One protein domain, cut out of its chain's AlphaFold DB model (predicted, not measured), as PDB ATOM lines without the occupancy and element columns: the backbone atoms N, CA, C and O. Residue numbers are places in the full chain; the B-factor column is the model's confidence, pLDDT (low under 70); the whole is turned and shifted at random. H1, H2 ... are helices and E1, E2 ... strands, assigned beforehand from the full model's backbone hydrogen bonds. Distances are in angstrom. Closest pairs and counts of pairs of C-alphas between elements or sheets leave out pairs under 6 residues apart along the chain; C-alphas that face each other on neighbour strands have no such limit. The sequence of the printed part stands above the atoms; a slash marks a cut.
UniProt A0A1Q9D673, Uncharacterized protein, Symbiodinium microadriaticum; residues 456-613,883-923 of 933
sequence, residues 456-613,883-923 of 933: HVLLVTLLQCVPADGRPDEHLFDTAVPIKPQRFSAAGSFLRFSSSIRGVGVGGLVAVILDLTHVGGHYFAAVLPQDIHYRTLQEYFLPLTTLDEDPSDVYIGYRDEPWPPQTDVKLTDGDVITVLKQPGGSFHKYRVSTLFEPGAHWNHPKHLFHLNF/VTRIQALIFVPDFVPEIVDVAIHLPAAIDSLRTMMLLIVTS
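This is residues 456 to 613 and 883 to 923 of the 933 residues of an uncharacterized protein of Symbiodinium microadriaticum (UniProt A0A1Q9D673). Two strongly twisted sheets of four strands lie partly face to face with their strands crossed, a sandwich; the sheet E1 E2 E9 E10 curls round H1, and H3 lies over the other sheet, E4 E3 E8 E6. The long hairpin of E9 and E10 reaches beyond the other strands, while residues 468 to 473 and residues 911 to 923 of H5 stick out. The printed part has 199 residues, with five named helices and ten named strands in the order H1 H2 E1 E2 E3 E4 E5 H3 E6 E7 E8 H4 E9 E10 H5; both large sheets are mixed, E5 and E7 make an antiparallel pair, and the class is mixed, helices and strands. The whole is compact, with a radius of gyration of the C-alphas of 18.6 A and spans of 55 by 44 by 38 A.

Begin with H1, residues 456 to 463, on the sheet of E1, 479 to 482, E2, 492 to 497, E9, 883 to 892, and E10, 895 to 905; its closest C-alphas to E1 are Leu 459 and Ala 480, 6.4 A. H2, residues 472 to 475, is not on this sheet. The hairpin E1 and E2 has N 481 and O 495 at 2.9 A, the parallel pair E2 and E9 has N 494 and O 889 at 2.9 A, and the hairpin E9 and E10 has N 886 and O 902 at 2.9 A. The other sheet runs E4, 523 to 529, E3, 509 to 515, E8, 576 to 581, and E6, 552 to 556; look for N 512 and O 526, 2.9 A, N 577 and O 513, 2.8 A, and N 555 and O 578, 2.9 A. The facing parts of the sheets are 9.7 A centre to centre, their strands at 87 degrees; the closest C-alphas of E4 and E9 are Ala 525 and Val 892, 6.1 A. H3, residues 534 to 544, is on one face of the second sheet, making two layers, helix over sheet, at a height of 6.5 A. E5, 531 to 533, and E7, 568 to 570, have N 532 and O 569 at 2.9 A. H4, residues 592 to 595, only grazes the first sheet; H5, residues 910 to 923, is on neither large sheet. In H1 and H5 every O i to N i+4 pair is within hydrogen-bond range, in H3 5 of 7; H2 and H4 are too short for one.

Find C-alpha 456 at (-23.231, -6.349, -34.632), where H1 begins. E9 runs 26.7 A from C-alpha 883 at (-19.163, 10.533, -40.643), E10 28.9 A, and H5 19.8 A to C-alpha 923 at (-21.139, -1.858, -10.510).

The C-alphas of Asp 548 and Ser 923, the two farthest apart, are 61.4 A apart. Residues 614 to 882 are not printed, and C-alphas 613 and 883 are 32.1 A apart across the cut. The links E2 to E3 and E6 to E7 are long. The mean pLDDT of the printed part is 73.0; under 70 are, among others, residues 456 to 475, 595 to 613 and 900 to 923.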
ATOM      1  N   HIS A 456     -21.934  -6.505 -33.970       38.78
ATOM      2  CA  HIS A 456     -23.231  -6.349 -34.632       38.78
ATOM      3  C   HIS A 456     -23.445  -4.989 -35.314       38.78
ATOM      4  O   HIS A 456     -24.145  -4.941 -36.326       38.78
ATOM      5  N   VAL A 457     -22.867  -3.894 -34.800       40.19
ATOM      6  CA  VAL A 457     -23.100  -2.542 -35.348       40.19
ATOM      7  C   VAL A 457     -22.644  -2.455 -36.805       40.19
ATOM      8  O   VAL A 457     -23.387  -1.960 -37.651       40.19
ATOM      9  N   LEU A 458     -21.465  -2.999 -37.125       44.78
ATOM     10  CA  LEU A 458     -20.952  -2.992 -38.495       44.78
ATOM     11  C   LEU A 458     -21.805  -3.872 -39.420       44.78
ATOM     12  O   LEU A 458     -22.055  -3.508 -40.565       44.78
ATOM     13  N   LEU A 459     -22.274  -5.011 -38.902       43.09
ATOM     14  CA  LEU A 459     -23.096  -5.981 -39.626       43.09
ATOM     15  C   LEU A 459     -24.447  -5.392 -40.042       43.09
ATOM     16  O   LEU A 459     -24.846  -5.515 -41.196       43.09
ATOM     17  N   VAL A 460     -25.129  -4.722 -39.108       39.50
ATOM     18  CA  VAL A 460     -26.425  -4.078 -39.358       39.50
ATOM     19  C   VAL A 460     -26.270  -2.923 -40.347       39.50
ATOM     20  O   VAL A 460     -27.074  -2.819 -41.266       39.50
ATOM     21  N   THR A 461     -25.215  -2.106 -40.234       42.66
ATOM     22  CA  THR A 461     -24.954  -1.043 -41.218       42.66
ATOM     23  C   THR A 461     -24.622  -1.606 -42.604       42.66
ATOM     24  O   THR A 461     -25.144  -1.098 -43.588       42.66
ATOM     25  N   LEU A 462     -23.824  -2.675 -42.713       45.12
ATOM     26  CA  LEU A 462     -23.510  -3.314 -44.001       45.12
ATOM     27  C   LEU A 462     -24.758  -3.888 -44.689       45.12
ATOM     28  O   LEU A 462     -24.950  -3.660 -45.881       45.12
ATOM     29  N   LEU A 463     -25.637  -4.557 -43.935       43.91
ATOM     30  CA  LEU A 463     -26.924  -5.060 -44.435       43.91
ATOM     31  C   LEU A 463     -27.914  -3.935 -44.810       43.91
ATOM     32  O   LEU A 463     -28.871  -4.198 -45.525       43.91
ATOM     33  N   GLN A 464     -27.677  -2.697 -44.364       42.47
ATOM     34  CA  GLN A 464     -28.486  -1.503 -44.660       42.47
ATOM     35  C   GLN A 464     -27.824  -0.535 -45.663       42.47
ATOM     36  O   GLN A 464     -28.350   0.552 -45.897       42.47
ATOM     37  N   CYS A 465     -26.651  -0.866 -46.218       42.31
ATOM     38  CA  CYS A 465     -25.882   0.021 -47.107       42.31
ATOM     39  C   CYS A 465     -25.646  -0.536 -48.520       42.31
ATOM     40  O   CYS A 465     -24.979   0.119 -49.318       42.31
ATOM     41  N   VAL A 466     -26.213  -1.696 -48.863       40.69
ATOM     42  CA  VAL A 466     -26.366  -2.099 -50.272       40.69
ATOM     43  C   VAL A 466     -27.474  -1.223 -50.884       40.69
ATOM     44  O   VAL A 466     -28.531  -1.092 -50.266       40.69
ATOM     45  N   PRO A 467     -27.264  -0.564 -52.041       36.28
ATOM     46  CA  PRO A 467     -28.229   0.396 -52.571       36.28
ATOM     47  C   PRO A 467     -29.534  -0.274 -53.017       36.28
ATOM     48  O   PRO A 467     -29.531  -1.285 -53.720       36.28
ATOM     49  N   ALA A 468     -30.659   0.347 -52.663       32.50
ATOM     50  CA  ALA A 468     -32.001  -0.062 -53.072       32.50
ATOM     51  C   ALA A 468     -32.304   0.326 -54.538       32.50
ATOM     52  O   ALA A 468     -33.276   1.028 -54.821       32.50
ATOM     53  N   ASP A 469     -31.489  -0.155 -55.483       32.56
ATOM     54  CA  ASP A 469     -31.597   0.090 -56.935       32.56
ATOM     55  C   ASP A 469     -32.757  -0.700 -57.594       32.56
ATOM     56  O   ASP A 469     -32.663  -1.210 -58.711       32.56
ATOM     57  N   GLY A 470     -33.884  -0.832 -56.886       33.75
ATOM     58  CA  GLY A 470     -35.145  -1.393 -57.383       33.75
ATOM     59  C   GLY A 470     -35.162  -2.900 -57.666       33.75
ATOM     60  O   GLY A 470     -36.206  -3.418 -58.069       33.75
ATOM     61  N   ARG A 471     -34.051  -3.618 -57.463       38.69
ATOM     62  CA  ARG A 471     -33.994  -5.082 -57.582       38.69
ATOM     63  C   ARG A 471     -34.557  -5.771 -56.324       38.69
ATOM     64  O   ARG A 471     -34.379  -5.247 -55.228       38.69
ATOM     65  N   PRO A 472     -35.173  -6.963 -56.438       38.09
ATOM     66  CA  PRO A 472     -35.734  -7.715 -55.303       38.09
ATOM     67  C   PRO A 472     -34.680  -8.386 -54.388       38.09
ATOM     68  O   PRO A 472     -35.016  -9.247 -53.574       38.09
ATOM     69  N   ASP A 473     -33.405  -8.012 -54.512       51.75
ATOM     70  CA  ASP A 473     -32.264  -8.778 -53.995       51.75
ATOM     71  C   ASP A 473     -32.023  -8.585 -52.483       51.75
ATOM     72  O   ASP A 473     -31.369  -9.413 -51.841       51.75
ATOM     73  N   GLU A 474     -32.602  -7.536 -51.886       49.88
ATOM     74  CA  GLU A 474     -32.489  -7.171 -50.459       49.88
ATOM     75  C   GLU A 474     -33.079  -8.236 -49.505       49.88
ATOM     76  O   GLU A 474     -32.813  -8.234 -48.304       49.88
ATOM     77  N   HIS A 475     -33.862  -9.190 -50.023       58.62
ATOM     78  CA  HIS A 475     -34.401 -10.324 -49.259       58.62
ATOM     79  C   HIS A 475     -33.726 -11.668 -49.574       58.62
ATOM     80  O   HIS A 475     -34.022 -12.665 -48.914       58.62
ATOM     81  N   LEU A 476     -32.825 -11.723 -50.560       73.06
ATOM     82  CA  LEU A 476     -32.135 -12.959 -50.942       73.06
ATOM     83  C   LEU A 476     -30.953 -13.257 -50.009       73.06
ATOM     84  O   LEU A 476     -30.758 -14.405 -49.605       73.06
ATOM     85  N   PHE A 477     -30.194 -12.223 -49.636       77.56
ATOM     86  CA  PHE A 477     -28.943 -12.333 -48.880       77.56
ATOM     87  C   PHE A 477     -29.029 -11.600 -47.533       77.56
ATOM     88  O   PHE A 477     -28.487 -10.511 -47.360       77.56
ATOM     89  N   ASP A 478     -29.735 -12.213 -46.580       74.12
ATOM     90  CA  ASP A 478     -30.014 -11.671 -45.240       74.12
ATOM     91  C   ASP A 478     -28.815 -11.681 -44.265       74.12
ATOM     92  O   ASP A 478     -28.918 -11.165 -43.150       74.12
ATOM     93  N   THR A 479     -27.688 -12.289 -44.650       78.12
ATOM     94  CA  THR A 479     -26.540 -12.535 -43.772       78.12
ATOM     95  C   THR A 479     -25.263 -11.948 -44.368       78.12
ATOM     96  O   THR A 479     -24.942 -12.160 -45.534       78.12
ATOM     97  N   ALA A 480     -24.481 -11.259 -43.537       78.31
ATOM     98  CA  ALA A 480     -23.116 -10.843 -43.843       78.31
ATOM     99  C   ALA A 480     -22.178 -11.236 -42.691       78.31
ATOM    100  O   ALA A 480     -22.611 -11.297 -41.540       78.31
ATOM    101  N   VAL A 481     -20.901 -11.488 -42.987       79.88
ATOM    102  CA  VAL A 481     -19.829 -11.732 -42.002       79.88
ATOM    103  C   VAL A 481     -18.511 -11.089 -42.461       79.88
ATOM    104  O   VAL A 481     -18.272 -10.991 -43.665       79.88
ATOM    105  N   PRO A 482     -17.617 -10.660 -41.552       82.25
ATOM    106  CA  PRO A 482     -16.249 -10.306 -41.926       82.25
ATOM    107  C   PRO A 482     -15.456 -11.555 -42.318       82.25
ATOM    108  O   PRO A 482     -15.512 -12.569 -41.620       82.25
ATOM    109  N   ILE A 483     -14.667 -11.475 -43.394       86.06
ATOM    110  CA  ILE A 483     -13.751 -12.571 -43.744       86.06
ATOM    111  C   ILE A 483     -12.581 -12.648 -42.749       86.06
ATOM    112  O   ILE A 483     -12.202 -11.648 -42.124       86.06
ATOM    113  N   LYS A 484     -12.000 -13.834 -42.585       90.75
ATOM    114  CA  LYS A 484     -10.948 -14.101 -41.595       90.75
ATOM    115  C   LYS A 484      -9.849 -15.005 -42.177       90.75
ATOM    116  O   LYS A 484     -10.136 -16.168 -42.456       90.75
ATOM    117  N   PRO A 485      -8.594 -14.522 -42.286       92.62
ATOM    118  CA  PRO A 485      -8.171 -13.129 -42.109       92.62
ATOM    119  C   PRO A 485      -8.753 -12.162 -43.153       92.62
ATOM    120  O   PRO A 485      -9.236 -12.558 -44.207       92.62
ATOM    121  N   GLN A 486      -8.659 -10.867 -42.862       86.06
ATOM    122  CA  GLN A 486      -8.858  -9.805 -43.845       86.06
ATOM    123  C   GLN A 486      -7.675  -9.783 -44.826       86.06
ATOM    124  O   GLN A 486      -6.520  -9.823 -44.402       86.06
ATOM    125  N   ARG A 487      -7.949  -9.665 -46.133       84.56
ATOM    126  CA  ARG A 487      -6.906  -9.614 -47.177       84.56
ATOM    127  C   ARG A 487      -6.053  -8.338 -47.116       84.56
ATOM    128  O   ARG A 487      -4.894  -8.349 -47.519       84.56
ATOM    129  N   PHE A 488      -6.611  -7.247 -46.588       81.12
ATOM    130  CA  PHE A 488      -5.971  -5.932 -46.533       81.12
ATOM    131  C   PHE A 488      -6.051  -5.327 -45.127       81.12
ATOM    132  O   PHE A 488      -7.044  -5.478 -44.424       81.12
ATOM    133  N   SER A 489      -5.012  -4.588 -44.740       77.56
ATOM    134  CA  SER A 489      -4.925  -3.848 -43.471       77.56
ATOM    135  C   SER A 489      -5.681  -2.515 -43.460       77.56
ATOM    136  O   SER A 489      -5.777  -1.889 -42.409       77.56
ATOM    137  N   ALA A 490      -6.163  -2.068 -44.624       74.31
ATOM    138  CA  ALA A 490      -6.664  -0.712 -44.862       74.31
ATOM    139  C   ALA A 490      -8.028  -0.667 -45.582       74.31
ATOM    140  O   ALA A 490      -8.482   0.403 -45.986       74.31
ATOM    141  N   ALA A 491      -8.669  -1.819 -45.789       73.88
ATOM    142  CA  ALA A 491      -9.990  -1.927 -46.399       73.88
ATOM    143  C   ALA A 491     -10.723  -3.149 -45.837       73.88
ATOM    144  O   ALA A 491     -10.138  -4.229 -45.734       73.88
ATOM    145  N   GLY A 492     -11.998  -2.977 -45.489       76.19
ATOM    146  CA  GLY A 492     -12.832  -4.054 -44.961       76.19
ATOM    147  C   GLY A 492     -13.319  -4.979 -46.072       76.19
ATOM    148  O   GLY A 492     -13.801  -4.514 -47.101       76.19
ATOM    149  N   SER A 493     -13.195  -6.285 -45.859       82.00
ATOM    150  CA  SER A 493     -13.686  -7.339 -46.747       82.00
ATOM    151  C   SER A 493     -14.716  -8.206 -46.017       82.00
ATOM    152  O   SER A 493     -14.480  -8.662 -44.892       82.00
ATOM    153  N   PHE A 494     -15.861  -8.437 -46.649       82.19
ATOM    154  CA  PHE A 494     -17.014  -9.111 -46.053       82.19
ATOM    155  C   PHE A 494     -17.596 -10.128 -47.027       82.19
ATOM    156  O   PHE A 494     -17.479  -9.973 -48.238       82.19
ATOM    157  N   LEU A 495     -18.228 -11.164 -46.489       84.56
ATOM    158  CA  LEU A 495     -18.896 -12.215 -47.243       84.56
ATOM    159  C   LEU A 495     -20.393 -12.158 -46.929       84.56
ATOM    160  O   LEU A 495     -20.792 -12.304 -45.773       84.56
ATOM    161  N   ARG A 496     -21.202 -11.899 -47.956       84.62
ATOM    162  CA  ARG A 496     -22.664 -11.791 -47.920       84.62
ATOM    163  C   ARG A 496     -23.275 -13.049 -48.547       84.62
ATOM    164  O   ARG A 496     -22.772 -13.562 -49.539       84.62
ATOM    165  N   PHE A 497     -24.312 -13.599 -47.922       84.69
ATOM    166  CA  PHE A 497     -24.954 -14.859 -48.310       84.69
ATOM    167  C   PHE A 497     -26.350 -14.976 -47.670       84.69
ATOM    168  O   PHE A 497     -26.771 -14.109 -46.905       84.69
ATOM    169  N   SER A 498     -27.092 -16.040 -47.987       83.94
ATOM    170  CA  SER A 498     -28.408 -16.294 -47.391       83.94
ATOM    171  C   SER A 498     -28.323 -17.220 -46.179       83.94
ATOM    172  O   SER A 498     -27.697 -18.280 -46.240       83.94
ATOM    173  N   SER A 499     -29.037 -16.908 -45.096       81.75
ATOM    174  CA  SER A 499     -29.174 -17.774 -43.918       81.75
ATOM    175  C   SER A 499     -29.756 -19.150 -44.250       81.75
ATOM    176  O   SER A 499     -29.631 -20.079 -43.450       81.75
ATOM    177  N   SER A 500     -30.402 -19.303 -45.414       79.62
ATOM    178  CA  SER A 500     -30.940 -20.578 -45.882       79.62
ATOM    179  C   SER A 500     -29.881 -21.648 -46.110       79.62
ATOM    180  O   SER A 500     -30.192 -22.803 -45.832       79.62
ATOM    181  N   ILE A 501     -28.654 -21.305 -46.529       82.88
ATOM    182  CA  ILE A 501     -27.624 -22.309 -46.870       82.88
ATOM    183  C   ILE A 501     -27.314 -23.239 -45.683       82.88
ATOM    184  O   ILE A 501     -27.159 -24.447 -45.845       82.88
ATOM    185  N   ARG A 502     -27.357 -22.702 -44.455       81.06
ATOM    186  CA  ARG A 502     -27.120 -23.447 -43.207       81.06
ATOM    187  C   ARG A 502     -28.166 -24.537 -42.930       81.06
ATOM    188  O   ARG A 502     -27.922 -25.418 -42.113       81.06
ATOM    189  N   GLY A 503     -29.342 -24.455 -43.560       66.69
ATOM    190  CA  GLY A 503     -30.428 -25.433 -43.442       66.69
ATOM    191  C   GLY A 503     -30.518 -26.428 -44.604       66.69
ATOM    192  O   GLY A 503     -31.431 -27.249 -44.610       66.69
ATOM    193  N   VAL A 504     -29.614 -26.338 -45.584       65.44
ATOM    194  CA  VAL A 504     -29.602 -27.163 -46.797       65.44
ATOM    195  C   VAL A 504     -28.568 -28.289 -46.670       65.44
ATOM    196  O   VAL A 504     -27.508 -28.113 -46.070       65.44
ATOM    197  N   GLY A 505     -28.885 -29.456 -47.239       61.50
ATOM    198  CA  GLY A 505     -28.024 -30.639 -47.219       61.50
ATOM    199  C   GLY A 505     -27.931 -31.343 -45.858       61.50
ATOM    200  O   GLY A 505     -28.599 -30.995 -44.885       61.50
ATOM    201  N   VAL A 506     -27.082 -32.372 -45.794       58.31
ATOM    202  CA  VAL A 506     -26.740 -33.083 -44.551       58.31
ATOM    203  C   VAL A 506     -25.423 -32.518 -44.021       58.31
ATOM    204  O   VAL A 506     -24.445 -32.457 -44.757       58.31
ATOM    205  N   GLY A 507     -25.399 -32.089 -42.757       65.12
ATOM    206  CA  GLY A 507     -24.249 -31.410 -42.136       65.12
ATOM    207  C   GLY A 507     -24.291 -29.877 -42.223       65.12
ATOM    208  O   GLY A 507     -23.679 -29.214 -41.392       65.12
ATOM    209  N   GLY A 508     -25.086 -29.322 -43.145       76.25
ATOM    210  CA  GLY A 508     -25.240 -27.880 -43.349       76.25
ATOM    211  C   GLY A 508     -24.104 -27.259 -44.168       76.25
ATOM    212  O   GLY A 508     -22.969 -27.743 -44.164       76.25
ATOM    213  N   LEU A 509     -24.418 -26.175 -44.877       86.81
ATOM    214  CA  LEU A 509     -23.461 -25.432 -45.695       86.81
ATOM    215  C   LEU A 509     -23.001 -24.141 -44.999       86.81
ATOM    216  O   LEU A 509     -23.753 -23.535 -44.231       86.81
ATOM    217  N   VAL A 510     -21.780 -23.710 -45.312       91.06
ATOM    218  CA  VAL A 510     -21.168 -22.449 -44.859       91.06
ATOM    219  C   VAL A 510     -20.585 -21.676 -46.037       91.06
ATOM    220  O   VAL A 510     -20.122 -22.265 -47.016       91.06
ATOM    221  N   ALA A 511     -20.589 -20.348 -45.935       91.75
ATOM    222  CA  ALA A 511     -19.967 -19.473 -46.923       91.75
ATOM    223  C   ALA A 511     -18.498 -19.211 -46.549       91.75
ATOM    224  O   ALA A 511     -18.205 -18.754 -45.442       91.75
ATOM    225  N   VAL A 512     -17.574 -19.462 -47.474       96.19
ATOM    226  CA  VAL A 512     -16.120 -19.311 -47.282       96.19
ATOM    227  C   VAL A 512     -15.466 -18.575 -48.453       96.19
ATOM    228  O   VAL A 512     -16.078 -18.365 -49.499       96.19
ATOM    229  N   ILE A 513     -14.201 -18.196 -48.279       96.88
ATOM    230  CA  ILE A 513     -13.330 -17.693 -49.347       96.88
ATOM    231  C   ILE A 513     -12.240 -18.729 -49.629       96.88
ATOM    232  O   ILE A 513     -11.662 -19.275 -48.688       96.88
ATOM    233  N   LEU A 514     -11.894 -18.940 -50.898       96.50
ATOM    234  CA  LEU A 514     -10.637 -19.581 -51.278       96.50
ATOM    235  C   LEU A 514      -9.636 -18.521 -51.743       96.50
ATOM    236  O   LEU A 514      -9.950 -17.686 -52.591       96.50
ATOM    237  N   ASP A 515      -8.425 -18.575 -51.189       95.06
ATOM    238  CA  ASP A 515      -7.268 -17.803 -51.637       95.06
ATOM    239  C   ASP A 515      -6.216 -18.756 -52.208       95.06
ATOM    240  O   ASP A 515      -5.391 -19.329 -51.489       95.06
ATOM    241  N   LEU A 516      -6.275 -18.923 -53.527       93.75
ATOM    242  CA  LEU A 516      -5.347 -19.739 -54.304       93.75
ATOM    243  C   LEU A 516      -4.278 -18.874 -54.996       93.75
ATOM    244  O   LEU A 516      -3.485 -19.375 -55.792       93.75
ATOM    245  N   THR A 517      -4.209 -17.574 -54.680       91.06
ATOM    246  CA  THR A 517      -3.358 -16.614 -55.411       91.06
ATOM    247  C   THR A 517      -1.863 -16.804 -55.171       91.06
ATOM    248  O   THR A 517      -1.042 -16.417 -55.999       91.06
ATOM    249  N   HIS A 518      -1.500 -17.488 -54.085       90.31
ATOM    250  CA  HIS A 518      -0.135 -17.939 -53.811       90.31
ATOM    251  C   HIS A 518       0.278 -19.202 -54.590       90.31
ATOM    252  O   HIS A 518       1.450 -19.581 -54.554       90.31
ATOM    253  N   VAL A 519      -0.663 -19.856 -55.279       91.81
ATOM    254  CA  VAL A 519      -0.484 -21.137 -55.984       91.81
ATOM    255  C   VAL A 519      -1.056 -21.094 -57.409       91.81
ATOM    256  O   VAL A 519      -1.487 -22.105 -57.953       91.81
ATOM    257  N   GLY A 520      -1.065 -19.905 -58.023       88.94
ATOM    258  CA  GLY A 520      -1.459 -19.692 -59.421       88.94
ATOM    259  C   GLY A 520      -2.968 -19.694 -59.695       88.94
ATOM    260  O   GLY A 520      -3.359 -19.506 -60.842       88.94
ATOM    261  N   GLY A 521      -3.801 -19.879 -58.669       90.12
ATOM    262  CA  GLY A 521      -5.257 -19.804 -58.758       90.12
ATOM    263  C   GLY A 521      -5.829 -18.430 -58.391       90.12
ATOM    264  O   GLY A 521      -5.107 -17.464 -58.142       90.12
ATOM    265  N   HIS A 522      -7.157 -18.352 -58.336       90.56
ATOM    266  CA  HIS A 522      -7.906 -17.110 -58.122       90.56
ATOM    267  C   HIS A 522      -8.229 -16.853 -56.631       90.56
ATOM    268  O   HIS A 522      -7.858 -17.620 -55.740       90.56
ATOM    269  N   TYR A 523      -8.915 -15.739 -56.356       91.75
ATOM    270  CA  TYR A 523      -9.450 -15.378 -55.039       91.75
ATOM    271  C   TYR A 523     -10.966 -15.198 -55.151       91.75
ATOM    272  O   TYR A 523     -11.407 -14.215 -55.746       91.75
ATOM    273  N   PHE A 524     -11.754 -16.124 -54.606       92.56
ATOM    274  CA  PHE A 524     -13.200 -16.183 -54.854       92.56
ATOM    275  C   PHE A 524     -13.995 -16.687 -53.643       92.56
ATOM    276  O   PHE A 524     -13.441 -17.274 -52.712       92.56
ATOM    277  N   ALA A 525     -15.308 -16.451 -53.657       93.56
ATOM    278  CA  ALA A 525     -16.234 -16.935 -52.637       93.56
ATOM    279  C   ALA A 525     -16.916 -18.238 -53.060       93.56
ATOM    280  O   ALA A 525     -17.340 -18.386 -54.205       93.56
ATOM    281  N   ALA A 526     -17.071 -19.159 -52.113       93.62
ATOM    282  CA  ALA A 526     -17.686 -20.461 -52.324       93.62
ATOM    283  C   ALA A 526     -18.637 -20.823 -51.177       93.62
ATOM    284  O   ALA A 526     -18.525 -20.316 -50.060       93.62
ATOM    285  N   VAL A 527     -19.556 -21.748 -51.452       91.94
ATOM    286  CA  VAL A 527     -20.332 -22.452 -50.427       91.94
ATOM    287  C   VAL A 527     -19.807 -23.880 -50.342       91.94
ATOM    288  O   VAL A 527     -19.749 -24.572 -51.357       91.94
ATOM    289  N   LEU A 528     -19.409 -24.311 -49.143       92.00
ATOM    290  CA  LEU A 528     -18.892 -25.655 -48.867       92.00
ATOM    291  C   LEU A 528     -19.646 -26.296 -47.683       92.00
ATOM    292  O   LEU A 528     -20.249 -25.575 -46.883       92.00
ATOM    293  N   PRO A 529     -19.613 -27.633 -47.531       90.00
ATOM    294  CA  PRO A 529     -20.084 -28.304 -46.318       90.00
ATOM    295  C   PRO A 529     -19.355 -27.796 -45.068       90.00
ATOM    296  O   PRO A 529     -18.150 -27.550 -45.111       90.00
ATOM    297  N   GLN A 530     -20.065 -27.673 -43.941       90.00
ATOM    298  CA  GLN A 530     -19.449 -27.276 -42.669       90.00
ATOM    299  C   GLN A 530     -18.369 -28.269 -42.215       90.00
ATOM    300  O   GLN A 530     -17.307 -27.844 -41.771       90.00
ATOM    301  N   ASP A 531     -18.641 -29.569 -42.294       90.19
ATOM    302  CA  ASP A 531     -17.683 -30.620 -41.957       90.19
ATOM    303  C   ASP A 531     -17.285 -31.340 -43.256       90.19
ATOM    304  O   ASP A 531     -18.129 -31.942 -43.920       90.19
ATOM    305  N   ILE A 532     -16.010 -31.238 -43.647       89.50
ATOM    306  CA  ILE A 532     -15.469 -31.770 -44.909       89.50
ATOM    307  C   ILE A 532     -14.127 -32.476 -44.669       89.50
ATOM    308  O   ILE A 532     -13.258 -31.971 -43.962       89.50
ATOM    309  N   HIS A 533     -13.915 -33.653 -45.261       90.31
ATOM    310  CA  HIS A 533     -12.618 -34.330 -45.180       90.31
ATOM    311  C   HIS A 533     -11.534 -33.513 -45.905       90.31
ATOM    312  O   HIS A 533     -11.746 -33.080 -47.040       90.31
ATOM    313  N   TYR A 534     -10.341 -33.364 -45.306       90.19
ATOM    314  CA  TYR A 534      -9.210 -32.637 -45.917       90.19
ATOM    315  C   TYR A 534      -8.925 -33.075 -47.359       90.19
ATOM    316  O   TYR A 534      -8.670 -32.242 -48.225       90.19
ATOM    317  N   ARG A 535      -9.010 -34.384 -47.628       89.06
ATOM    318  CA  ARG A 535      -8.804 -34.947 -48.966       89.06
ATOM    319  C   ARG A 535      -9.804 -34.391 -49.986       89.06
ATOM    320  O   ARG A 535      -9.386 -33.997 -51.063       89.06
ATOM    321  N   THR A 536     -11.086 -34.304 -49.637       89.94
ATOM    322  CA  THR A 536     -12.130 -33.772 -50.528       89.94
ATOM    323  C   THR A 536     -11.986 -32.262 -50.725       89.94
ATOM    324  O   THR A 536     -12.218 -31.764 -51.822       89.94
ATOM    325  N   LEU A 537     -11.527 -31.529 -49.703       90.69
ATOM    326  CA  LEU A 537     -11.156 -30.118 -49.853       90.69
ATOM    327  C   LEU A 537      -9.965 -29.945 -50.817       90.69
ATOM    328  O   LEU A 537      -9.995 -29.056 -51.665       90.69
ATOM    329  N   GLN A 538      -8.950 -30.811 -50.730       89.88
ATOM    330  CA  GLN A 538      -7.810 -30.822 -51.652       89.88
ATOM    331  C   GLN A 538      -8.229 -31.197 -53.082       89.88
ATOM    332  O   GLN A 538      -7.842 -30.511 -54.022       89.88
ATOM    333  N   GLU A 539      -9.058 -32.227 -53.254       88.38
ATOM    334  CA  GLU A 539      -9.615 -32.634 -54.554       88.38
ATOM    335  C   GLU A 539     -10.495 -31.531 -55.182       88.38
ATOM    336  O   GLU A 539     -10.553 -31.429 -56.405       88.38
ATOM    337  N   TYR A 540     -11.112 -30.660 -54.369       88.12
ATOM    338  CA  TYR A 540     -11.844 -29.476 -54.834       88.12
ATOM    339  C   TYR A 540     -10.931 -28.327 -55.294       88.12
ATOM    340  O   TYR A 540     -11.188 -27.745 -56.348       88.12
ATOM    341  N   PHE A 541      -9.887 -27.964 -54.532       89.81
ATOM    342  CA  PHE A 541      -9.059 -26.801 -54.889       89.81
ATOM    343  C   PHE A 541      -7.916 -27.114 -55.858       89.81
ATOM    344  O   PHE A 541      -7.555 -26.232 -56.628       89.81
ATOM    345  N   LEU A 542      -7.333 -28.318 -55.840       90.00
ATOM    346  CA  LEU A 542      -6.120 -28.630 -56.611       90.00
ATOM    347  C   LEU A 542      -6.265 -28.352 -58.126       90.00
ATOM    348  O   LEU A 542      -5.376 -27.693 -58.668       90.00
ATOM    349  N   PRO A 543      -7.386 -28.700 -58.801       86.25
ATOM    350  CA  PRO A 543      -7.598 -28.387 -60.222       86.25
ATOM    351  C   PRO A 543      -7.714 -26.885 -60.546       86.25
ATOM    352  O   PRO A 543      -7.762 -26.514 -61.714       86.25
ATOM    353  N   LEU A 544      -7.792 -26.025 -59.525       87.56
ATOM    354  CA  LEU A 544      -7.900 -24.566 -59.624       87.56
ATOM    355  C   LEU A 544      -6.555 -23.872 -59.323       87.56
ATOM    356  O   LEU A 544      -6.523 -22.681 -59.011       87.56
ATOM    357  N   THR A 545      -5.449 -24.621 -59.353       90.00
ATOM    358  CA  THR A 545      -4.092 -24.160 -59.019       90.00
ATOM    359  C   THR A 545      -3.080 -24.589 -60.078       90.00
ATOM    360  O   THR A 545      -3.333 -25.497 -60.864       90.00
ATOM    361  N   THR A 546      -1.892 -23.983 -60.065       88.06
ATOM    362  CA  THR A 546      -0.712 -24.471 -60.798       88.06
ATOM    363  C   THR A 546       0.169 -25.347 -59.895       88.06
ATOM    364  O   THR A 546       1.392 -25.181 -59.850       88.06
ATOM    365  N   LEU A 547      -0.459 -26.207 -59.088       81.31
ATOM    366  CA  LEU A 547       0.204 -27.274 -58.343       81.31
ATOM    367  C   LEU A 547      -0.137 -28.596 -59.027       81.31
ATOM    368  O   LEU A 547      -1.295 -29.004 -59.031       81.31
ATOM    369  N   ASP A 548       0.880 -29.253 -59.578       76.06
ATOM    370  CA  ASP A 548       0.753 -30.602 -60.127       76.06
ATOM    371  C   ASP A 548       0.831 -31.623 -58.967       76.06
ATOM    372  O   ASP A 548       0.004 -31.624 -58.057       76.06
ATOM    373  N   GLU A 549       1.883 -32.444 -58.910       73.12
ATOM    374  CA  GLU A 549       2.193 -33.300 -57.749       73.12
ATOM    375  C   GLU A 549       2.895 -32.533 -56.599       73.12
ATOM    376  O   GLU A 549       3.407 -33.132 -55.650       73.12
ATOM    377  N   ASP A 550       2.955 -31.199 -56.678       82.62
ATOM    378  CA  ASP A 550       3.684 -30.346 -55.737       82.62
ATOM    379  C   ASP A 550       3.012 -30.273 -54.346       82.62
ATOM    380  O   ASP A 550       1.823 -29.949 -54.238       82.62
ATOM    381  N   PRO A 551       3.760 -30.490 -53.246       85.56
ATOM    382  CA  PRO A 551       3.204 -30.434 -51.900       85.56
ATOM    383  C   PRO A 551       2.788 -29.011 -51.503       85.56
ATOM    384  O   PRO A 551       3.470 -28.021 -51.789       85.56
ATOM    385  N   SER A 552       1.667 -28.912 -50.788       90.25
ATOM    386  CA  SER A 552       1.059 -27.649 -50.367       90.25
ATOM    387  C   SER A 552       0.620 -27.659 -48.903       90.25
ATOM    388  O   SER A 552       0.224 -28.685 -48.351       90.25
ATOM    389  N   ASP A 553       0.696 -26.481 -48.288       92.56
ATOM    390  CA  ASP A 553       0.178 -26.183 -46.958       92.56
ATOM    391  C   ASP A 553      -1.176 -25.472 -47.081       92.56
ATOM    392  O   ASP A 553      -1.283 -24.439 -47.748       92.56
ATOM    393  N   VAL A 554      -2.198 -25.979 -46.391       93.69
ATOM    394  CA  VAL A 554      -3.534 -25.363 -46.336       93.69
ATOM    395  C   VAL A 554      -3.724 -24.685 -44.983       93.69
ATOM    396  O   VAL A 554      -3.698 -25.343 -43.943       93.69
ATOM    397  N   TYR A 555      -3.960 -23.377 -44.979       94.94
ATOM    398  CA  TYR A 555      -4.274 -22.595 -43.783       94.94
ATOM    399  C   TYR A 555      -5.745 -22.193 -43.805       94.94
ATOM    400  O   TYR A 555      -6.277 -21.825 -44.850       94.94
ATOM    401  N   ILE A 556      -6.411 -22.259 -42.651       94.94
ATOM    402  CA  ILE A 556      -7.846 -21.976 -42.530       94.94
ATOM    403  C   ILE A 556      -8.060 -20.999 -41.380       94.94
ATOM    404  O   ILE A 556      -7.632 -21.255 -40.247       94.94
ATOM    405  N   GLY A 557      -8.703 -19.870 -41.673       93.44
ATOM    406  CA  GLY A 557      -8.935 -18.816 -40.693       93.44
ATOM    407  C   GLY A 557      -7.628 -18.246 -40.126       93.44
ATOM    408  O   GLY A 557      -6.613 -18.126 -40.809       93.44
ATOM    409  N   TYR A 558      -7.625 -17.923 -38.832       89.94
ATOM    410  CA  TYR A 558      -6.445 -17.401 -38.127       89.94
ATOM    411  C   TYR A 558      -5.458 -18.488 -37.646       89.94
ATOM    412  O   TYR A 558      -4.688 -18.228 -36.724       89.94
ATOM    413  N   ARG A 559      -5.469 -19.709 -38.206       90.75
ATOM    414  CA  ARG A 559      -4.515 -20.764 -37.807       90.75
ATOM    415  C   ARG A 559      -3.080 -20.398 -38.183       90.75
ATOM    416  O   ARG A 559      -2.815 -20.018 -39.323       90.75
ATOM    417  N   ASP A 560      -2.148 -20.570 -37.247       88.00
ATOM    418  CA  ASP A 560      -0.713 -20.347 -37.480       88.00
ATOM    419  C   ASP A 560       0.052 -21.580 -37.963       88.00
ATOM    420  O   ASP A 560       1.046 -21.430 -38.666       88.00
ATOM    421  N   GLU A 561      -0.472 -22.775 -37.703       90.88
ATOM    422  CA  GLU A 561       0.017 -24.033 -38.271       90.88
ATOM    423  C   GLU A 561      -0.923 -24.520 -39.390       90.88
ATOM    424  O   GLU A 561      -2.154 -24.388 -39.244       90.88
ATOM    425  N   PRO A 562      -0.383 -25.115 -40.474       91.69
ATOM    426  CA  PRO A 562      -1.192 -25.673 -41.554       91.69
ATOM    427  C   PRO A 562      -2.143 -26.761 -41.038       91.69
ATOM    428  O   PRO A 562      -1.978 -27.315 -39.944       91.69
ATOM    429  N   TRP A 563      -3.193 -27.046 -41.802       91.62
ATOM    430  CA  TRP A 563      -4.135 -28.102 -41.459       91.62
ATOM    431  C   TRP A 563      -3.471 -29.476 -41.641       91.62
ATOM    432  O   TRP A 563      -2.920 -29.729 -42.713       91.62
ATOM    433  N   PRO A 564      -3.508 -30.378 -40.641       89.44
ATOM    434  CA  PRO A 564      -2.901 -31.693 -40.785       89.44
ATOM    435  C   PRO A 564      -3.592 -32.490 -41.902       89.44
ATOM    436  O   PRO A 564      -4.821 -32.638 -41.861       89.44
ATOM    437  N   PRO A 565      -2.842 -33.046 -42.871       80.81
ATOM    438  CA  PRO A 565      -3.409 -33.940 -43.870       80.81
ATOM    439  C   PRO A 565      -4.193 -35.084 -43.219       80.81
ATOM    440  O   PRO A 565      -3.866 -35.534 -42.122       80.81
ATOM    441  N   GLN A 566      -5.228 -35.568 -43.910       82.12
ATOM    442  CA  GLN A 566      -6.123 -36.648 -43.452       82.12
ATOM    443  C   GLN A 566      -7.004 -36.319 -42.223       82.12
ATOM    444  O   GLN A 566      -7.740 -37.193 -41.776       82.12
ATOM    445  N   THR A 567      -6.986 -35.090 -41.688       88.44
ATOM    446  CA  THR A 567      -7.865 -34.680 -40.572       88.44
ATOM    447  C   THR A 567      -9.097 -33.932 -41.074       88.44
ATOM    448  O   THR A 567      -8.972 -33.032 -41.900       88.44
ATOM    449  N   ASP A 568     -10.277 -34.247 -40.541       89.50
ATOM    450  CA  ASP A 568     -11.529 -33.563 -40.884       89.50
ATOM    451  C   ASP A 568     -11.442 -32.051 -40.636       89.50
ATOM    452  O   ASP A 568     -10.930 -31.592 -39.611       89.50
ATOM    453  N   VAL A 569     -11.931 -31.273 -41.597       91.44
ATOM    454  CA  VAL A 569     -11.957 -29.813 -41.570       91.44
ATOM    455  C   VAL A 569     -13.344 -29.362 -41.132       91.44
ATOM    456  O   VAL A 569     -14.332 -29.668 -41.799       91.44
ATOM    457  N   LYS A 570     -13.410 -28.586 -40.046       92.94
ATOM    458  CA  LYS A 570     -14.631 -27.882 -39.635       92.94
ATOM    459  C   LYS A 570     -14.551 -26.413 -40.041       92.94
ATOM    460  O   LYS A 570     -13.829 -25.636 -39.418       92.94
ATOM    461  N   LEU A 571     -15.288 -26.061 -41.087       93.38
ATOM    462  CA  LEU A 571     -15.423 -24.715 -41.633       93.38
ATOM    463  C   LEU A 571     -16.533 -23.927 -40.919       93.38
ATOM    464  O   LEU A 571     -17.525 -24.475 -40.424       93.38
ATOM    465  N   THR A 572     -16.386 -22.606 -40.895       93.31
ATOM    466  CA  THR A 572     -17.392 -21.671 -40.383       93.31
ATOM    467  C   THR A 572     -17.459 -20.417 -41.252       93.31
ATOM    468  O   THR A 572     -16.481 -20.050 -41.900       93.31
ATOM    469  N   ASP A 573     -18.611 -19.743 -41.255       89.94
ATOM    470  CA  ASP A 573     -18.857 -18.624 -42.170       89.94
ATOM    471  C   ASP A 573     -17.758 -17.545 -42.105       89.94
ATOM    472  O   ASP A 573     -17.340 -17.108 -41.026       89.94
ATOM    473  N   GLY A 574     -17.281 -17.130 -43.280       88.81
ATOM    474  CA  GLY A 574     -16.220 -16.139 -43.451       88.81
ATOM    475  C   GLY A 574     -14.791 -16.676 -43.321       88.81
ATOM    476  O   GLY A 574     -13.860 -15.882 -43.458       88.81
ATOM    477  N   ASP A 575     -14.575 -17.973 -43.057       95.88
ATOM    478  CA  ASP A 575     -13.225 -18.558 -43.114       95.88
ATOM    479  C   ASP A 575     -12.611 -18.374 -44.509       95.88
ATOM    480  O   ASP A 575     -13.229 -18.689 -45.527       95.88
ATOM    481  N   VAL A 576     -11.377 -17.866 -44.544       97.25
ATOM    482  CA  VAL A 576     -10.520 -17.911 -45.731       97.25
ATOM    483  C   VAL A 576      -9.688 -19.189 -45.668       97.25
ATOM    484  O   VAL A 576      -9.065 -19.483 -44.643       97.25
ATOM    485  N   ILE A 577      -9.682 -19.933 -46.771       96.88
ATOM    486  CA  ILE A 577      -8.851 -21.110 -47.010       96.88
ATOM    487  C   ILE A 577      -7.700 -20.665 -47.917       96.88
ATOM    488  O   ILE A 577      -7.890 -20.480 -49.118       96.88
ATOM    489  N   THR A 578      -6.518 -20.451 -47.341       95.94
ATOM    490  CA  THR A 578      -5.314 -20.007 -48.059       95.94
ATOM    491  C   THR A 578      -4.410 -21.201 -48.336       95.94
ATOM    492  O   THR A 578      -3.972 -21.873 -47.400       95.94
ATOM    493  N   VAL A 579      -4.097 -21.450 -49.608       94.62
ATOM    494  CA  VAL A 579      -3.224 -22.557 -50.035       94.62
ATOM    495  C   VAL A 579      -1.862 -22.008 -50.450       94.62
ATOM    496  O   VAL A 579      -1.782 -21.087 -51.262       94.62
ATOM    497  N   LEU A 580      -0.784 -22.563 -49.892       93.25
ATOM    498  CA  LEU A 580       0.599 -22.146 -50.142       93.25
ATOM    499  C   LEU A 580       1.434 -23.328 -50.658       93.25
ATOM    500  O   LEU A 580       1.292 -24.447 -50.172       93.25
ATOM    501  N   LYS A 581       2.353 -23.086 -51.597       90.94
ATOM    502  CA  LYS A 581       3.321 -24.099 -52.049       90.94
ATOM    503  C   LYS A 581       4.395 -24.347 -50.979       90.94
ATOM    504  O   LYS A 581       4.929 -23.389 -50.413       90.94
ATOM    505  N   GLN A 582       4.737 -25.608 -50.715       86.00
ATOM    506  CA  GLN A 582       5.849 -25.943 -49.822       86.00
ATOM    507  C   GLN A 582       7.217 -25.846 -50.533       86.00
ATOM    508  O   GLN A 582       7.305 -26.099 -51.736       86.00
ATOM    509  N   PRO A 583       8.314 -25.578 -49.799       70.19
ATOM    510  CA  PRO A 583       8.367 -25.068 -48.430       70.19
ATOM    511  C   PRO A 583       8.453 -23.529 -48.403       70.19
ATOM    512  O   PRO A 583       9.249 -22.937 -49.129       70.19
ATOM    513  N   GLY A 584       7.731 -22.880 -47.481       62.12
ATOM    514  CA  GLY A 584       8.015 -21.484 -47.106       62.12
ATOM    515  C   GLY A 584       7.045 -20.405 -47.596       62.12
ATOM    516  O   GLY A 584       7.466 -19.273 -47.826       62.12
ATOM    517  N   GLY A 585       5.749 -20.701 -47.701       68.62
ATOM    518  CA  GLY A 585       4.733 -19.649 -47.749       68.62
ATOM    519  C   GLY A 585       4.518 -18.989 -46.378       68.62
ATOM    520  O   GLY A 585       4.435 -19.669 -45.359       68.62
ATOM    521  N   SER A 586       4.371 -17.662 -46.343       80.38
ATOM    522  CA  SER A 586       3.794 -16.945 -45.196       80.38
ATOM    523  C   SER A 586       2.982 -15.747 -45.686       80.38
ATOM    524  O   SER A 586       3.344 -15.111 -46.677       80.38
ATOM    525  N   PHE A 587       1.866 -15.459 -45.017       87.88
ATOM    526  CA  PHE A 587       0.894 -14.447 -45.431       87.88
ATOM    527  C   PHE A 587       0.404 -13.632 -44.231       87.88
ATOM    528  O   PHE A 587       0.482 -14.070 -43.080       87.88
ATOM    529  N   HIS A 588      -0.080 -12.419 -44.497       86.19
ATOM    530  CA  HIS A 588      -0.512 -11.493 -43.454       86.19
ATOM    531  C   HIS A 588      -1.937 -11.816 -42.998       86.19
ATOM    532  O   HIS A 588      -2.850 -11.921 -43.814       86.19
ATOM    533  N   LYS A 589      -2.138 -11.935 -41.681       89.44
ATOM    534  CA  LYS A 589      -3.417 -12.346 -41.082       89.44
ATOM    535  C   LYS A 589      -4.106 -11.178 -40.382       89.44
ATOM    536  O   LYS A 589      -4.287 -11.186 -39.164       89.44
ATOM    537  N   TYR A 590      -4.442 -10.141 -41.149       85.50
ATOM    538  CA  TYR A 590      -5.100  -8.950 -40.613       85.50
ATOM    539  C   TYR A 590      -6.460  -9.310 -40.000       85.50
ATOM    540  O   TYR A 590      -7.188 -10.157 -40.522       85.50
ATOM    541  N   ARG A 591      -6.809  -8.674 -38.878       83.19
ATOM    542  CA  ARG A 591      -8.106  -8.858 -38.219       83.19
ATOM    543  C   ARG A 591      -9.044  -7.731 -38.620       83.19
ATOM    544  O   ARG A 591      -8.608  -6.598 -38.781       83.19
ATOM    545  N   VAL A 592     -10.345  -8.004 -38.682       74.31
ATOM    546  CA  VAL A 592     -11.336  -6.933 -38.899       74.31
ATOM    547  C   VAL A 592     -11.234  -5.838 -37.823       74.31
ATOM    548  O   VAL A 592     -11.388  -4.664 -38.134       74.31
ATOM    549  N   SER A 593     -10.835  -6.188 -36.592       70.69
ATOM    550  CA  SER A 593     -10.590  -5.229 -35.506       70.69
ATOM    551  C   SER A 593      -9.481  -4.212 -35.804       70.69
ATOM    552  O   SER A 593      -9.623  -3.057 -35.413       70.69
ATOM    553  N   THR A 594      -8.409  -4.586 -36.522       70.44
ATOM    554  CA  THR A 594      -7.269  -3.676 -36.769       70.44
ATOM    555  C   THR A 594      -7.629  -2.510 -37.691       70.44
ATOM    556  O   THR A 594      -6.928  -1.504 -37.701       70.44
ATOM    557  N   LEU A 595      -8.747  -2.604 -38.421       67.62
ATOM    558  CA  LEU A 595      -9.307  -1.508 -39.218       67.62
ATOM    559  C   LEU A 595      -9.931  -0.395 -38.346       67.62
ATOM    560  O   LEU A 595     -10.093   0.734 -38.803       67.62
ATOM    561  N   PHE A 596     -10.273  -0.693 -37.088       68.56
ATOM    562  CA  PHE A 596     -10.951   0.225 -36.159       68.56
ATOM    563  C   PHE A 596     -10.067   0.656 -34.977       68.56
ATOM    564  O   PHE A 596     -10.527   1.363 -34.079       68.56
ATOM    565  N   GLU A 597      -8.796   0.250 -34.961       67.88
ATOM    566  CA  GLU A 597      -7.842   0.654 -33.927       67.88
ATOM    567  C   GLU A 597      -7.459   2.147 -34.058       67.88
ATOM    568  O   GLU A 597      -7.391   2.678 -35.171       67.88
ATOM    569  N   PRO A 598      -7.189   2.869 -32.950       58.81
ATOM    570  CA  PRO A 598      -6.818   4.284 -33.008       58.81
ATOM    571  C   PRO A 598      -5.546   4.526 -33.838       58.81
ATOM    572  O   PRO A 598      -4.446   4.156 -33.433       58.81
ATOM    573  N   GLY A 599      -5.699   5.188 -34.988       65.88
ATOM    574  CA  GLY A 599      -4.618   5.413 -35.955       65.88
ATOM    575  C   GLY A 599      -4.579   4.422 -37.125       65.88
ATOM    576  O   GLY A 599      -3.676   4.522 -37.957       65.88
ATOM    577  N   ALA A 600      -5.547   3.505 -37.231       66.44
ATOM    578  CA  ALA A 600      -5.764   2.707 -38.434       66.44
ATOM    579  C   ALA A 600      -5.974   3.613 -39.660       66.44
ATOM    580  O   ALA A 600      -6.688   4.619 -39.601       66.44
ATOM    581  N   HIS A 601      -5.343   3.259 -40.780       69.31
ATOM    582  CA  HIS A 601      -5.466   3.993 -42.034       69.31
ATOM    583  C   HIS A 601      -6.466   3.281 -42.941       69.31
ATOM    584  O   HIS A 601      -6.256   2.134 -43.321       69.31
ATOM    585  N   TRP A 602      -7.539   3.973 -43.309       69.56
ATOM    586  CA  TRP A 602      -8.449   3.504 -44.347       69.56
ATOM    587  C   TRP A 602      -7.955   3.988 -45.706       69.56
ATOM    588  O   TRP A 602      -7.653   5.172 -45.884       69.56
ATOM    589  N   ASN A 603      -7.879   3.080 -46.675       64.81
ATOM    590  CA  ASN A 603      -7.608   3.443 -48.054       64.81
ATOM    591  C   ASN A 603      -8.761   4.300 -48.577       64.81
ATOM    592  O   ASN A 603      -9.927   3.912 -48.526       64.81
ATOM    593  N   HIS A 604      -8.424   5.474 -49.105       61.03
ATOM    594  CA  HIS A 604      -9.383   6.306 -49.817       61.03
ATOM    595  C   HIS A 604      -9.936   5.524 -51.030       61.03
ATOM    596  O   HIS A 604      -9.129   4.899 -51.718       61.03
ATOM    597  N   PRO A 605     -11.242   5.603 -51.359       55.09
ATOM    598  CA  PRO A 605     -11.882   4.876 -52.466       55.09
ATOM    599  C   PRO A 605     -11.053   4.740 -53.751       55.09
ATOM    600  O   PRO A 605     -10.822   3.651 -54.261       55.09
ATOM    601  N   LYS A 606     -10.494   5.859 -54.227       60.38
ATOM    602  CA  LYS A 606      -9.653   5.944 -55.441       60.38
ATOM    603  C   LYS A 606      -8.311   5.184 -55.373       60.38
ATOM    604  O   LYS A 606      -7.557   5.237 -56.338       60.38
ATOM    605  N   HIS A 607      -7.971   4.583 -54.235       62.12
ATOM    606  CA  HIS A 607      -6.748   3.803 -54.004       62.12
ATOM    607  C   HIS A 607      -7.040   2.311 -53.766       62.12
ATOM    608  O   HIS A 607      -6.104   1.540 -53.551       62.12
ATOM    609  N   LEU A 608      -8.310   1.888 -53.795       61.53
ATOM    610  CA  LEU A 608      -8.631   0.478 -53.994       61.53
ATOM    611  C   LEU A 608      -8.282   0.076 -55.433       61.53
ATOM    612  O   LEU A 608      -8.324   0.882 -56.362       61.53
ATOM    613  N   PHE A 609      -7.881  -1.179 -55.592       63.41
ATOM    614  CA  PHE A 609      -7.556  -1.763 -56.886       63.41
ATOM    615  C   PHE A 609      -8.836  -1.974 -57.697       63.41
ATOM    616  O   PHE A 609      -9.885  -2.309 -57.148       63.41
ATOM    617  N   HIS A 610      -8.744  -1.824 -59.018       63.44
ATOM    618  CA  HIS A 610      -9.803  -2.301 -59.897       63.44
ATOM    619  C   HIS A 610      -9.860  -3.830 -59.834       63.44
ATOM    620  O   HIS A 610      -8.831  -4.506 -59.927       63.44
ATOM    621  N   LEU A 611     -11.068  -4.365 -59.669       67.00
ATOM    622  CA  LEU A 611     -11.345  -5.787 -59.817       67.00
ATOM    623  C   LEU A 611     -11.264  -6.129 -61.311       67.00
ATOM    624  O   LEU A 611     -12.223  -5.960 -62.061       67.00
ATOM    625  N   ASN A 612     -10.073  -6.531 -61.750       63.56
ATOM    626  CA  ASN A 612      -9.825  -6.966 -63.118       63.56
ATOM    627  C   ASN A 612     -10.220  -8.440 -63.244       63.56
ATOM    628  O   ASN A 612      -9.458  -9.314 -62.832       63.56
ATOM    629  N   PHE A 613     -11.391  -8.705 -63.814       69.19
ATOM    630  CA  PHE A 613     -11.837 -10.060 -64.131       69.19
ATOM    631  C   PHE A 613     -11.375 -10.475 -65.528       69.19
ATOM    632  O   PHE A 613     -11.367  -9.659 -66.454       69.19
ATOM    633  N   VAL A 883     -18.643  11.588 -39.763       49.19
ATOM    634  CA  VAL A 883     -19.163  10.533 -40.643       49.19
ATOM    635  C   VAL A 883     -18.049  10.083 -41.578       49.19
ATOM    636  O   VAL A 883     -17.692  10.766 -42.539       49.19
ATOM    637  N   THR A 884     -17.480   8.926 -41.272       51.81
ATOM    638  CA  THR A 884     -16.331   8.374 -41.973       51.81
ATOM    639  C   THR A 884     -16.854   7.403 -43.016       51.81
ATOM    640  O   THR A 884     -17.329   6.314 -42.694       51.81
ATOM    641  N   ARG A 885     -16.811   7.824 -44.283       54.44
ATOM    642  CA  ARG A 885     -17.092   6.934 -45.410       54.44
ATOM    643  C   ARG A 885     -15.920   5.979 -45.581       54.44
ATOM    644  O   ARG A 885     -14.802   6.429 -45.831       54.44
ATOM    645  N   ILE A 886     -16.191   4.689 -45.456       59.56
ATOM    646  CA  ILE A 886     -15.268   3.620 -45.832       59.56
ATOM    647  C   ILE A 886     -15.755   2.989 -47.137       59.56
ATOM    648  O   ILE A 886     -16.940   3.081 -47.455       59.56
ATOM    649  N   GLN A 887     -14.870   2.297 -47.852       61.72
ATOM    650  CA  GLN A 887     -15.309   1.302 -48.827       61.72
ATOM    651  C   GLN A 887     -15.147  -0.104 -48.263       61.72
ATOM    652  O   GLN A 887     -14.126  -0.435 -47.649       61.72
ATOM    653  N   ALA A 888     -16.188  -0.903 -48.466       68.94
ATOM    654  CA  ALA A 888     -16.248  -2.309 -48.120       68.94
ATOM    655  C   ALA A 888     -16.260  -3.141 -49.406       68.94
ATOM    656  O   ALA A 888     -17.036  -2.863 -50.321       68.94
ATOM    657  N   LEU A 889     -15.398  -4.155 -49.470       77.94
ATOM    658  CA  LEU A 889     -15.388  -5.157 -50.529       77.94
ATOM    659  C   LEU A 889     -16.315  -6.304 -50.111       77.94
ATOM    660  O   LEU A 889     -16.046  -6.988 -49.120       77.94
ATOM    661  N   ILE A 890     -17.417  -6.479 -50.833       81.19
ATOM    662  CA  ILE A 890     -18.456  -7.468 -50.549       81.19
ATOM    663  C   ILE A 890     -18.311  -8.624 -51.534       81.19
ATOM    664  O   ILE A 890     -18.496  -8.466 -52.737       81.19
ATOM    665  N   PHE A 891     -17.993  -9.800 -51.016       85.88
ATOM    666  CA  PHE A 891     -18.039 -11.052 -51.756       85.88
ATOM    667  C   PHE A 891     -19.409 -11.710 -51.567       85.88
ATOM    668  O   PHE A 891     -19.956 -11.674 -50.464       85.88
ATOM    669  N   VAL A 892     -19.933 -12.363 -52.604       88.12
ATOM    670  CA  VAL A 892     -21.091 -13.270 -52.522       88.12
ATOM    671  C   VAL A 892     -20.742 -14.531 -53.338       88.12
ATOM    672  O   VAL A 892     -20.152 -14.388 -54.408       88.12
ATOM    673  N   PRO A 893     -21.012 -15.767 -52.869       88.75
ATOM    674  CA  PRO A 893     -20.611 -16.989 -53.588       88.75
ATOM    675  C   PRO A 893     -21.262 -17.139 -54.973       88.75
ATOM    676  O   PRO A 893     -22.475 -16.992 -55.083       88.75
ATOM    677  N   ASP A 894     -20.473 -17.475 -56.005       88.50
ATOM    678  CA  ASP A 894     -20.873 -17.464 -57.431       88.50
ATOM    679  C   ASP A 894     -21.412 -16.089 -57.934       88.50
ATOM    680  O   ASP A 894     -22.175 -16.008 -58.905       88.50
ATOM    681  N   PHE A 895     -21.008 -14.978 -57.302       88.44
ATOM    682  CA  PHE A 895     -21.271 -13.615 -57.783       88.44
ATOM    683  C   PHE A 895     -20.006 -12.751 -57.842       88.44
ATOM    684  O   PHE A 895     -19.105 -12.862 -57.008       88.44
ATOM    685  N   VAL A 896     -19.991 -11.827 -58.804       85.88
ATOM    686  CA  VAL A 896     -18.967 -10.785 -58.961       85.88
ATOM    687  C   VAL A 896     -18.848  -9.945 -57.673       85.88
ATOM    688  O   VAL A 896     -19.848  -9.361 -57.251       85.88
ATOM    689  N   PRO A 897     -17.657  -9.824 -57.053       83.31
ATOM    690  CA  PRO A 897     -17.460  -8.997 -55.863       83.31
ATOM    691  C   PRO A 897     -17.789  -7.512 -56.080       83.31
ATOM    692  O   PRO A 897     -17.348  -6.890 -57.049       83.31
ATOM    693  N   GLU A 898     -18.518  -6.923 -55.135       77.62
ATOM    694  CA  GLU A 898     -18.999  -5.539 -55.168       77.62
ATOM    695  C   GLU A 898     -18.126  -4.630 -54.286       77.62
ATOM    696  O   GLU A 898     -17.627  -5.048 -53.239       77.62
ATOM    697  N   ILE A 899     -17.976  -3.353 -54.654       73.56
ATOM    698  CA  ILE A 899     -17.351  -2.332 -53.795       73.56
ATOM    699  C   ILE A 899     -18.426  -1.323 -53.386       73.56
ATOM    700  O   ILE A 899     -18.988  -0.635 -54.236       73.56
ATOM    701  N   VAL A 900     -18.703  -1.231 -52.084       66.31
ATOM    702  CA  VAL A 900     -19.811  -0.445 -51.518       66.31
ATOM    703  C   VAL A 900     -19.277   0.704 -50.657       66.31
ATOM    704  O   VAL A 900     -18.450   0.488 -49.769       66.31
ATOM    705  N   ASP A 901     -19.766   1.928 -50.896       62.97
ATOM    706  CA  ASP A 901     -19.525   3.107 -50.048       62.97
ATOM    707  C   ASP A 901     -20.393   3.033 -48.776       62.97
ATOM    708  O   ASP A 901     -21.600   3.264 -48.823       62.97
ATOM    709  N   VAL A 902     -19.783   2.771 -47.617       57.75
ATOM    710  CA  VAL A 902     -20.488   2.655 -46.327       57.75
ATOM    711  C   VAL A 902     -20.212   3.889 -45.467       57.75
ATOM    712  O   VAL A 902     -19.067   4.184 -45.115       57.75
ATOM    713  N   ALA A 903     -21.262   4.623 -45.099       55.03
ATOM    714  CA  ALA A 903     -21.160   5.818 -44.261       55.03
ATOM    715  C   ALA A 903     -21.231   5.457 -42.767       55.03
ATOM    716  O   ALA A 903     -22.314   5.322 -42.202       55.03
ATOM    717  N   ILE A 904     -20.077   5.324 -42.106       52.44
ATOM    718  CA  ILE A 904     -20.018   4.952 -40.689       52.44
ATOM    719  C   ILE A 904     -19.966   6.198 -39.804       52.44
ATOM    720  O   ILE A 904     -19.029   7.000 -39.855       52.44
ATOM    721  N   HIS A 905     -20.944   6.321 -38.910       48.53
ATOM    722  CA  HIS A 905     -20.868   7.218 -37.761       48.53
ATOM    723  C   HIS A 905     -19.920   6.621 -36.711       48.53
ATOM    724  O   HIS A 905     -20.374   5.998 -35.753       48.53
ATOM    725  N   LEU A 906     -18.603   6.785 -36.890       45.41
ATOM    726  CA  LEU A 906     -17.621   6.359 -35.889       45.41
ATOM    727  C   LEU A 906     -17.893   7.106 -34.570       45.41
ATOM    728  O   LEU A 906     -17.780   8.337 -34.542       45.41
ATOM    729  N   PRO A 907     -18.240   6.416 -33.464       42.25
ATOM    730  CA  PRO A 907     -18.471   7.089 -32.196       42.25
ATOM    731  C   PRO A 907     -17.150   7.671 -31.698       42.25
ATOM    732  O   PRO A 907     -16.196   6.937 -31.437       42.25
ATOM    733  N   ALA A 908     -17.097   8.992 -31.534       35.94
ATOM    734  CA  ALA A 908     -15.895   9.724 -31.140       35.94
ATOM    735  C   ALA A 908     -15.528   9.554 -29.647       35.94
ATOM    736  O   ALA A 908     -15.303  10.544 -28.957       35.94
ATOM    737  N   ALA A 909     -15.491   8.307 -29.150       41.00
ATOM    738  CA  ALA A 909     -14.725   7.862 -27.982       41.00
ATOM    739  C   ALA A 909     -14.862   6.337 -27.741       41.00
ATOM    740  O   ALA A 909     -15.680   5.898 -26.926       41.00
ATOM    741  N   ILE A 910     -13.969   5.533 -28.336       45.00
ATOM    742  CA  ILE A 910     -13.714   4.145 -27.888       45.00
ATOM    743  C   ILE A 910     -13.354   4.138 -26.385       45.00
ATOM    744  O   ILE A 910     -13.803   3.272 -25.636       45.00
ATOM    745  N   ASP A 911     -12.639   5.164 -25.907       39.03
ATOM    746  CA  ASP A 911     -12.318   5.354 -24.487       39.03
ATOM    747  C   ASP A 911     -13.544   5.588 -23.590       39.03
ATOM    748  O   ASP A 911     -13.559   5.123 -22.449       39.03
ATOM    749  N   SER A 912     -14.598   6.253 -24.078       36.97
ATOM    750  CA  SER A 912     -15.845   6.411 -23.314       36.97
ATOM    751  C   SER A 912     -16.566   5.080 -23.187       36.97
ATOM    752  O   SER A 912     -17.057   4.764 -22.108       36.97
ATOM    753  N   LEU A 913     -16.581   4.270 -24.249       36.03
ATOM    754  CA  LEU A 913     -17.194   2.943 -24.218       36.03
ATOM    755  C   LEU A 913     -16.421   1.997 -23.286       36.03
ATOM    756  O   LEU A 913     -17.014   1.372 -22.409       36.03
ATOM    757  N   ARG A 914     -15.085   2.009 -23.367       36.16
ATOM    758  CA  ARG A 914     -14.176   1.326 -22.431       36.16
ATOM    759  C   ARG A 914     -14.401   1.755 -20.977       36.16
ATOM    760  O   ARG A 914     -14.429   0.908 -20.087       36.16
ATOM    761  N   THR A 915     -14.590   3.052 -20.731       36.94
ATOM    762  CA  THR A 915     -14.881   3.600 -19.394       36.94
ATOM    763  C   THR A 915     -16.263   3.169 -18.899       36.94
ATOM    764  O   THR A 915     -16.416   2.821 -17.729       36.94
ATOM    765  N   MET A 916     -17.262   3.125 -19.785       32.28
ATOM    766  CA  MET A 916     -18.618   2.680 -19.463       32.28
ATOM    767  C   MET A 916     -18.649   1.184 -19.121       32.28
ATOM    768  O   MET A 916     -19.231   0.811 -18.107       32.28
ATOM    769  N   MET A 917     -17.940   0.335 -19.876       30.72
ATOM    770  CA  MET A 917     -17.790  -1.090 -19.549       30.72
ATOM    771  C   MET A 917     -17.053  -1.304 -18.221       30.72
ATOM    772  O   MET A 917     -17.478  -2.135 -17.424       30.72
ATOM    773  N   LEU A 918     -16.006  -0.526 -17.924       33.81
ATOM    774  CA  LEU A 918     -15.325  -0.568 -16.621       33.81
ATOM    775  C   LEU A 918     -16.264  -0.191 -15.460       33.81
ATOM    776  O   LEU A 918     -16.257  -0.868 -14.429       33.81
ATOM    777  N   LEU A 919     -17.110   0.830 -15.633       30.88
ATOM    778  CA  LEU A 919     -18.137   1.220 -14.655       30.88
ATOM    779  C   LEU A 919     -19.232   0.157 -14.486       30.88
ATOM    780  O   LEU A 919     -19.669  -0.092 -13.365       30.88
ATOM    781  N   ILE A 920     -19.646  -0.508 -15.564       32.19
ATOM    782  CA  ILE A 920     -20.624  -1.604 -15.522       32.19
ATOM    783  C   ILE A 920     -20.035  -2.830 -14.803       32.19
ATOM    784  O   ILE A 920     -20.662  -3.352 -13.886       32.19
ATOM    785  N   VAL A 921     -18.805  -3.243 -15.131       31.64
ATOM    786  CA  VAL A 921     -18.118  -4.382 -14.484       31.64
ATOM    787  C   VAL A 921     -17.876  -4.134 -12.991       31.64
ATOM    788  O   VAL A 921     -18.027  -5.049 -12.186       31.64
ATOM    789  N   THR A 922     -17.550  -2.900 -12.596       33.12
ATOM    790  CA  THR A 922     -17.397  -2.543 -11.172       33.12
ATOM    791  C   THR A 922     -18.733  -2.421 -10.438       33.12
ATOM    792  O   THR A 922     -18.826  -2.859  -9.294       33.12
ATOM    793  N   SER A 923     -19.787  -1.924 -11.092       32.25
ATOM    794  CA  SER A 923     -21.139  -1.858 -10.510       32.25
ATOM    795  C   SER A 923     -21.781  -3.241 -10.338       32.25
ATOM    796  O   SER A 923     -22.489  -3.473  -9.362       32.25
TER     797      SER A 923